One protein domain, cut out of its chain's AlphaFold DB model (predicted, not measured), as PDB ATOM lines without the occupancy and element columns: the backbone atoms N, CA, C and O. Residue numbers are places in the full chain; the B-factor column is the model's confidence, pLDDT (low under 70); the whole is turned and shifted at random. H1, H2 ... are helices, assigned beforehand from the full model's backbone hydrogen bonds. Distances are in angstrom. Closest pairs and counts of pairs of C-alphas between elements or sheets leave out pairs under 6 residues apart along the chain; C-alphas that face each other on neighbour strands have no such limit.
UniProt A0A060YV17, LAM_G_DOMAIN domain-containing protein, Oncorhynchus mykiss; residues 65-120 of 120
ATOM      1  N   GLY A  65     -23.542-129.604  19.097       92.56
ATOM      2  CA  GLY A  65     -24.907-129.568  18.563       92.56
ATOM      3  C   GLY A  65     -25.556-130.939  18.341       92.56
ATOM      4  O   GLY A  65     -26.759-131.009  18.121       92.56
ATOM      5  N   GLY A  66     -24.813-132.033  18.459       88.62
ATOM      6  CA  GLY A  66     -25.340-133.387  18.319       88.62
ATOM      7  C   GLY A  66     -24.295-134.330  17.744       88.62
ATOM      8  O   GLY A  66     -23.177-133.921  17.441       88.62
ATOM      9  N   LEU A  67     -24.676-135.595  17.613       82.88
ATOM     10  CA  LEU A  67     -23.838-136.638  17.044       82.88
ATOM     11  C   LEU A  67     -24.662-137.397  16.009       82.88
ATOM     12  O   LEU A  67     -25.721-137.930  16.344       82.88
ATOM     13  N   GLU A  68     -24.203-137.423  14.763       66.75
ATOM     14  CA  GLU A  68     -24.864-138.187  13.708       66.75
ATOM     15  C   GLU A  68     -24.499-139.668  13.875       66.75
ATOM     16  O   GLU A  68     -23.330-140.038  13.831       66.75
ATOM     17  N   GLU A  69     -25.513-140.470  14.207       60.56
ATOM     18  CA  GLU A  69     -25.556-141.939  14.252       60.56
ATOM     19  C   GLU A  69     -24.228-142.683  14.504       60.56
ATOM     20  O   GLU A  69     -23.839-143.601  13.786       60.56
ATOM     21  N   LEU A  70     -23.539-142.357  15.599       58.84
ATOM     22  CA  LEU A  70     -22.500-143.239  16.124       58.84
ATOM     23  C   LEU A  70     -23.152-144.398  16.887       58.84
ATOM     24  O   LEU A  70     -24.050-144.205  17.708       58.84
ATOM     25  N   MET A  71     -22.643-145.617  16.680       57.56
ATOM     26  CA  MET A  71     -23.038-146.835  17.413       57.56
ATOM     27  C   MET A  71     -23.056-146.635  18.942       57.56
ATOM     28  O   MET A  71     -23.818-147.283  19.656       57.56
ATOM     29  N   VAL A  72     -22.250-145.696  19.450       62.56
ATOM     30  CA  VAL A  72     -22.179-145.318  20.869       62.56
ATOM     31  C   VAL A  72     -23.485-144.690  21.375       62.56
ATOM     32  O   VAL A  72     -23.891-144.965  22.504       62.56
ATOM     33  N   ALA A  73     -24.198-143.919  20.544       60.31
ATOM     34  CA  ALA A  73     -25.450-143.261  20.926       60.31
ATOM     35  C   ALA A  73     -26.560-144.262  21.292       60.31
ATOM     36  O   ALA A  73     -27.395-143.964  22.140       60.31
ATOM     37  N   HIS A  74     -26.524-145.479  20.738       59.12
ATOM     38  CA  HIS A  74     -27.516-146.527  21.002       59.12
ATOM     39  C   HIS A  74     -27.476-147.064  22.440       59.12
ATOM     40  O   HIS A  74     -28.456-147.634  22.915       59.12
ATOM     41  N   ARG A  75     -26.349-146.895  23.145       70.00
ATOM     42  CA  ARG A  75     -26.201-147.291  24.557       70.00
ATOM     43  C   ARG A  75     -26.497-146.155  25.533       70.00
ATOM     44  O   ARG A  75     -26.490-146.375  26.742       70.00
ATOM     45  N   LEU A  76     -26.728-144.950  25.021       74.06
ATOM     46  CA  LEU A  76     -26.996-143.761  25.815       74.06
ATOM     47  C   LEU A  76     -28.503-143.460  25.837       74.06
ATOM     48  O   LEU A  76     -29.248-143.917  24.970       74.06
ATOM     49  N   PRO A  77     -28.989-142.688  26.827       79.69
ATOM     50  CA  PRO A  77     -30.361-142.194  26.813       79.69
ATOM     51  C   PRO A  77     -30.711-141.508  25.486       79.69
ATOM     52  O   PRO A  77     -29.870-140.836  24.893       79.69
ATOM     53  N   LYS A  78     -31.981-141.574  25.067       79.00
ATOM     54  CA  LYS A  78     -32.461-140.985  23.799       79.00
ATOM     55  C   LYS A  78     -32.084-139.506  23.610       79.00
ATOM     56  O   LYS A  78     -31.922-139.047  22.488       79.00
ATOM     57  N   ALA A  79     -31.898-138.762  24.701       82.88
ATOM     58  CA  ALA A  79     -31.421-137.381  24.658       82.88
ATOM     59  C   ALA A  79     -30.065-137.213  23.936       82.88
ATOM     60  O   ALA A  79     -29.841-136.168  23.342       82.88
ATOM     61  N   TYR A  80     -29.190-138.228  23.940       83.94
ATOM     62  CA  TYR A  80     -27.888-138.199  23.256       83.94
ATOM     63  C   TYR A  80     -27.983-138.518  21.757       83.94
ATOM     64  O   TYR A  80     -27.050-138.232  21.017       83.94
ATOM     65  N   SER A  81     -29.104-139.093  21.308       81.50
ATOM     66  CA  SER A  81     -29.405-139.331  19.887       81.50
ATOM     67  C   SER A  81     -30.218-138.203  19.242       81.50
ATOM     68  O   SER A  81     -30.536-138.272  18.060       81.50
ATOM     69  N   THR A  82     -30.587-137.174  20.010       85.88
ATOM     70  CA  THR A  82     -31.363-136.032  19.515       85.88
ATOM     71  C   THR A  82     -30.448-134.820  19.391       85.88
ATOM     72  O   THR A  82     -29.852-134.393  20.378       85.88
ATOM     73  N   GLY A  83     -30.358-134.247  18.189       89.69
ATOM     74  CA  GLY A  83     -29.619-133.006  17.959       89.69
ATOM     75  C   GLY A  83     -30.165-131.845  18.797       89.69
ATOM     76  O   GLY A  83     -31.374-131.712  19.004       89.69
ATOM     77  N   PHE A  84     -29.264-131.000  19.283       94.00
ATOM     78  CA  PHE A  84     -29.608-129.769  19.975       94.00
ATOM     79  C   PHE A  84     -30.266-128.783  19.008       94.00
ATOM     80  O   PHE A  84     -29.747-128.501  17.930       94.00
ATOM     81  N   VAL A  85     -31.394-128.215  19.433       94.25
ATOM     82  CA  VAL A  85     -32.094-127.148  18.714       94.25
ATOM     83  C   VAL A  85     -32.017-125.888  19.558       94.25
ATOM     84  O   VAL A  85     -32.652-125.791  20.608       94.25
ATOM     85  N   GLY A  86     -31.220-124.928  19.104       95.25
ATOM     86  CA  GLY A  86     -31.011-123.670  19.801       95.25
ATOM     87  C   GLY A  86     -29.737-122.974  19.345       95.25
ATOM     88  O   GLY A  86     -29.250-123.185  18.238       95.25
ATOM     89  N   CYS A  87     -29.203-122.146  20.233       96.81
ATOM     90  CA  CYS A  87     -28.105-121.237  19.955       96.81
ATOM     91  C   CYS A  87     -26.914-121.488  20.875       96.81
ATOM     92  O   CYS A  87     -27.086-121.628  22.085       96.81
ATOM     93  N   VAL A  88     -25.708-121.504  20.306       96.88
ATOM     94  CA  VAL A  88     -24.447-121.645  21.046       96.88
ATOM     95  C   VAL A  88     -23.515-120.500  20.652       96.88
ATOM     96  O   VAL A  88     -23.379-120.191  19.472       96.88
ATOM     97  N   LYS A  89     -22.880-119.861  21.639       96.38
ATOM     98  CA  LYS A  89     -21.848-118.830  21.438       96.38
ATOM     99  C   LYS A  89     -20.777-118.933  22.520       96.38
ATOM    100  O   LYS A  89     -21.042-119.502  23.577       96.38
ATOM    101  N   ASN A  90     -19.614-118.328  22.278       97.12
ATOM    102  CA  ASN A  90     -18.516-118.205  23.246       97.12
ATOM    103  C   ASN A  90     -18.075-119.557  23.836       97.12
ATOM    104  O   ASN A  90     -18.021-119.727  25.054       97.12
ATOM    105  N   VAL A  91     -17.797-120.529  22.966       98.25
ATOM    106  CA  VAL A  91     -17.340-121.858  23.386       98.25
ATOM    107  C   VAL A  91     -15.857-121.796  23.736       98.25
ATOM    108  O   VAL A  91     -15.052-121.304  22.951       98.25
ATOM    109  N   VAL A  92     -15.511-122.304  24.918       98.44
ATOM    110  CA  VAL A  92     -14.135-122.425  25.403       98.44
ATOM    111  C   VAL A  92     -13.913-123.865  25.842       98.44
ATOM    112  O   VAL A  92     -14.690-124.387  26.644       98.44
ATOM    113  N   VAL A  93     -12.858-124.495  25.334       97.75
ATOM    114  CA  VAL A  93     -12.464-125.870  25.660       97.75
ATOM    115  C   VAL A  93     -11.019-125.843  26.131       97.75
ATOM    116  O   VAL A  93     -10.162-125.279  25.458       97.75
ATOM    117  N   ASP A  94     -10.763-126.375  27.325       95.31
ATOM    118  CA  ASP A  94      -9.433-126.396  27.953       95.31
ATOM    119  C   ASP A  94      -8.716-125.031  27.954       95.31
ATOM    120  O   ASP A  94      -7.503-124.921  27.795       95.31
ATOM    121  N   GLY A  95      -9.494-123.960  28.146       95.94
ATOM    122  CA  GLY A  95      -9.004-122.579  28.180       95.94
ATOM    123  C   GLY A  95      -8.816-121.924  26.808       95.94
ATOM    124  O   GLY A  95      -8.538-120.728  26.755       95.94
ATOM    125  N   MET A  96      -9.017-122.657  25.712       97.00
ATOM    126  CA  MET A  96      -8.929-122.140  24.347       97.00
ATOM    127  C   MET A  96     -10.320-121.807  23.803       97.00
ATOM    128  O   MET A  96     -11.234-122.630  23.859       97.00
ATOM    129  N   GLY A  97     -10.491-120.586  23.294       97.62
ATOM    130  CA  GLY A  97     -11.719-120.187  22.606       97.62
ATOM    131  C   GLY A  97     -11.820-120.860  21.240       97.62
ATOM    132  O   GLY A  97     -10.853-120.842  20.487       97.62
ATOM    133  N   LEU A  98     -12.980-121.437  20.931       96.75
ATOM    134  CA  LEU A  98     -13.240-122.098  19.654       96.75
ATOM    135  C   LEU A  98     -13.825-121.099  18.646       96.75
ATOM    136  O   LEU A  98     -14.841-120.446  18.923       96.75
ATOM    137  N   HIS A  99     -13.235-121.010  17.458       96.56
ATOM    138  CA  HIS A  99     -13.778-120.254  16.335       96.56
ATOM    139  C   HIS A  99     -14.829-121.110  15.620       96.56
ATOM    140  O   HIS A  99     -14.533-121.820  14.667       96.56
ATOM    141  N   LEU A 100     -16.086-121.032  16.074       95.06
ATOM    142  CA  LEU A 100     -17.184-121.934  15.666       95.06
ATOM    143  C   LEU A 100     -17.360-122.154  14.152       95.06
ATOM    144  O   LEU A 100     -17.882-123.191  13.757       95.06
ATOM    145  N   VAL A 101     -16.988-121.176  13.321       94.50
ATOM    146  CA  VAL A 101     -17.075-121.277  11.857       94.50
ATOM    147  C   VAL A 101     -15.783-121.825  11.251       94.50
ATOM    148  O   VAL A 101     -15.845-122.682  10.377       94.50
ATOM    149  N   GLU A 102     -14.629-121.332  11.698       95.50
ATOM    150  CA  GLU A 102     -13.321-121.639  11.102       95.50
ATOM    151  C   GLU A 102     -12.798-123.015  11.529       95.50
ATOM    152  O   GLU A 102     -12.222-123.731  10.715       95.50
ATOM    153  N   ASP A 103     -13.061-123.416  12.774       95.81
ATOM    154  CA  ASP A 103     -12.584-124.681  13.344       95.81
ATOM    155  C   ASP A 103     -13.490-125.878  12.986       95.81
ATOM    156  O   ASP A 103     -13.223-127.019  13.370       95.81
ATOM    157  N   ALA A 104     -14.591-125.647  12.262       94.88
ATOM    158  CA  ALA A 104     -15.540-126.692  11.897       94.88
ATOM    159  C   ALA A 104     -14.987-127.600  10.782       94.88
ATOM    160  O   ALA A 104     -14.901-127.212   9.618       94.88
ATOM    161  N   LEU A 105     -14.680-128.855  11.122       93.62
ATOM    162  CA  LEU A 105     -14.028-129.801  10.202       93.62
ATOM    163  C   LEU A 105     -14.977-130.471   9.192       93.62
ATOM    164  O   LEU A 105     -14.532-130.967   8.160       93.62
ATOM    165  N   ASN A 106     -16.284-130.508   9.467       89.31
ATOM    166  CA  ASN A 106     -17.269-131.256   8.677       89.31
ATOM    167  C   ASN A 106     -18.068-130.395   7.681       89.31
ATOM    168  O   ASN A 106     -19.080-130.861   7.164       89.31
ATOM    169  N   SER A 107     -17.639-129.156   7.412       88.12
ATOM    170  CA  SER A 107     -18.357-128.201   6.545       88.12
ATOM    171  C   SER A 107     -19.870-128.118   6.842       88.12
ATOM    172  O   SER A 107     -20.693-128.327   5.945       88.12
ATOM    173  N   PRO A 108     -20.276-127.860   8.099       89.50
ATOM    174  CA  PRO A 108     -21.683-127.879   8.465       89.50
ATOM    175  C   PRO A 108     -22.428-126.711   7.810       89.50
ATOM    176  O   PRO A 108     -21.864-125.653   7.527       89.50
ATOM    177  N   LYS A 109     -23.742-126.864   7.621       91.94
ATOM    178  CA  LYS A 109     -24.592-125.735   7.230       91.94
ATOM    179  C   LYS A 109     -24.627-124.716   8.372       91.94
ATOM    180  O   LYS A 109     -25.284-124.944   9.387       91.94
ATOM    181  N   ILE A 110     -23.955-123.585   8.187       93.56
ATOM    182  CA  ILE A 110     -23.913-122.511   9.180       93.56
ATOM    183  C   ILE A 110     -25.228-121.727   9.165       93.56
ATOM    184  O   ILE A 110     -25.670-121.234   8.127       93.56
ATOM    185  N   LEU A 111     -25.842-121.607  10.341       95.12
ATOM    186  CA  LEU A 111     -27.005-120.766  10.594       95.12
ATOM    187  C   LEU A 111     -26.692-119.848  11.771       95.12
ATOM    188  O   LEU A 111     -26.204-120.295  12.806       95.12
ATOM    189  N   HIS A 112     -26.994-118.564  11.614       93.69
ATOM    190  CA  HIS A 112     -26.885-117.610  12.707       93.69
ATOM    191  C   HIS A 112     -28.154-117.621  13.554       93.69
ATOM    192  O   HIS A 112     -29.262-117.807  13.050       93.69
ATOM    193  N   CYS A 113     -27.980-117.380  14.847       93.81
ATOM    194  CA  CYS A 113     -29.092-117.151  15.752       93.81
ATOM    195  C   CYS A 113     -29.893-115.930  15.315       93.81
ATOM    196  O   CYS A 113     -29.320-114.904  14.944       93.81
ATOM    197  N   SER A 114     -31.221-116.035  15.366       85.44
ATOM    198  CA  SER A 114     -32.083-114.879  15.161       85.44
ATOM    199  C   SER A 114     -31.775-113.824  16.226       85.44
ATOM    200  O   SER A 114     -31.526-114.149  17.387       85.44
ATOM    201  N   ALA A 115     -31.789-112.551  15.832       65.06
ATOM    202  CA  ALA A 115     -31.539-111.407  16.709       65.06
ATOM    203  C   ALA A 115     -32.719-111.133  17.670       65.06
ATOM    204  O   ALA A 115     -33.195-110.005  17.787       65.06
ATOM    205  N   ALA A 116     -33.232-112.170  18.332       54.28
ATOM    206  CA  ALA A 116     -34.223-112.039  19.384       54.28
ATOM    207  C   ALA A 116     -33.504-111.906  20.738       54.28
ATOM    208  O   ALA A 116     -33.170-112.890  21.389       54.28
ATOM    209  N   GLU A 117     -33.315-110.639  21.118       50.72
ATOM    210  CA  GLU A 117     -33.191-110.133  22.493       50.72
ATOM    211  C   GLU A 117     -31.817-110.227  23.185       50.72
ATOM    212  O   GLU A 117     -31.680-110.759  24.284       50.72
ATOM    213  N   ASP A 118     -30.831-109.506  22.639       46.03
ATOM    214  CA  ASP A 118     -29.939-108.700  23.491       46.03
ATOM    215  C   ASP A 118     -30.767-107.548  24.103       46.03
ATOM    216  O   ASP A 118     -30.691-106.392  23.680       46.03
ATOM    217  N   LYS A 119     -31.646-107.858  25.063       40.38
ATOM    218  CA  LYS A 119     -32.259-106.822  25.903       40.38
ATOM    219  C   LYS A 119     -31.262-106.452  26.999       40.38
ATOM    220  O   LYS A 119     -30.969-107.253  27.880       40.38
ATOM    221  N   LYS A 120     -30.726-105.244  26.838       34.97
ATOM    222  CA  LYS A 120     -29.960-104.462  27.812       34.97
ATOM    223  C   LYS A 120     -30.646-104.388  29.175       34.97
ATOM    224  O   LYS A 120     -31.891-104.273  29.191       34.97
TER     225      LYS A 120
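AT A GLANCE: This is residues 65 to 120 of the 120 residues of the protein "LAM_G_DOMAIN domain-containing protein" of Oncorhynchus mykiss (UniProt A0A060YV17). With little regular structure, this is a loose, winding chain: two short helices, H1 then H2, make a corner at one end, and a long stretch without named elements, residues 82 to 120, loops away to a tail at the opposite end. Residues 92 to 97, 102 to 108 and 115 to 120 stand free. The printed part has 56 residues, 9 of them in the two named helices, with no named strand; the class is all helix. It is loose, with a radius of gyration of the C-alphas of 14.3 A, and elongated, spanning 43 by 25 by 23 A.

HOW THE PARTS SIT: H1, residues 71 to 75, and H2, residues 78 to 81, only just touch, only at the corner by their tight link, with 3 pairs of C-alphas within 8 A; the closest C-alphas, of Ala 73 and Ser 81, are 5.7 A apart. In H1, 0 of 1 O i to N i+4 pairs but 2 of 2 O i to N i+3 pairs are within hydrogen-bond range; H2 is too short for an i+4 pair. Residues 92 to 93 pair antiparallel with residues 96 to 97.

IN THESE COORDINATES: H1 is 7.8 A long, from C-alpha 71 at (-23.038, -146.835, 17.413). H2 is 5.2 A long, ending at C-alpha 81, (-29.405, -139.331, 19.887).

THE WHOLE: The C-alphas farthest apart, of Met 71 and Lys 120, are 44.2 A apart. The printed part has no cut. Residues 68 to 74 and 115 to 120 have pLDDT under 70.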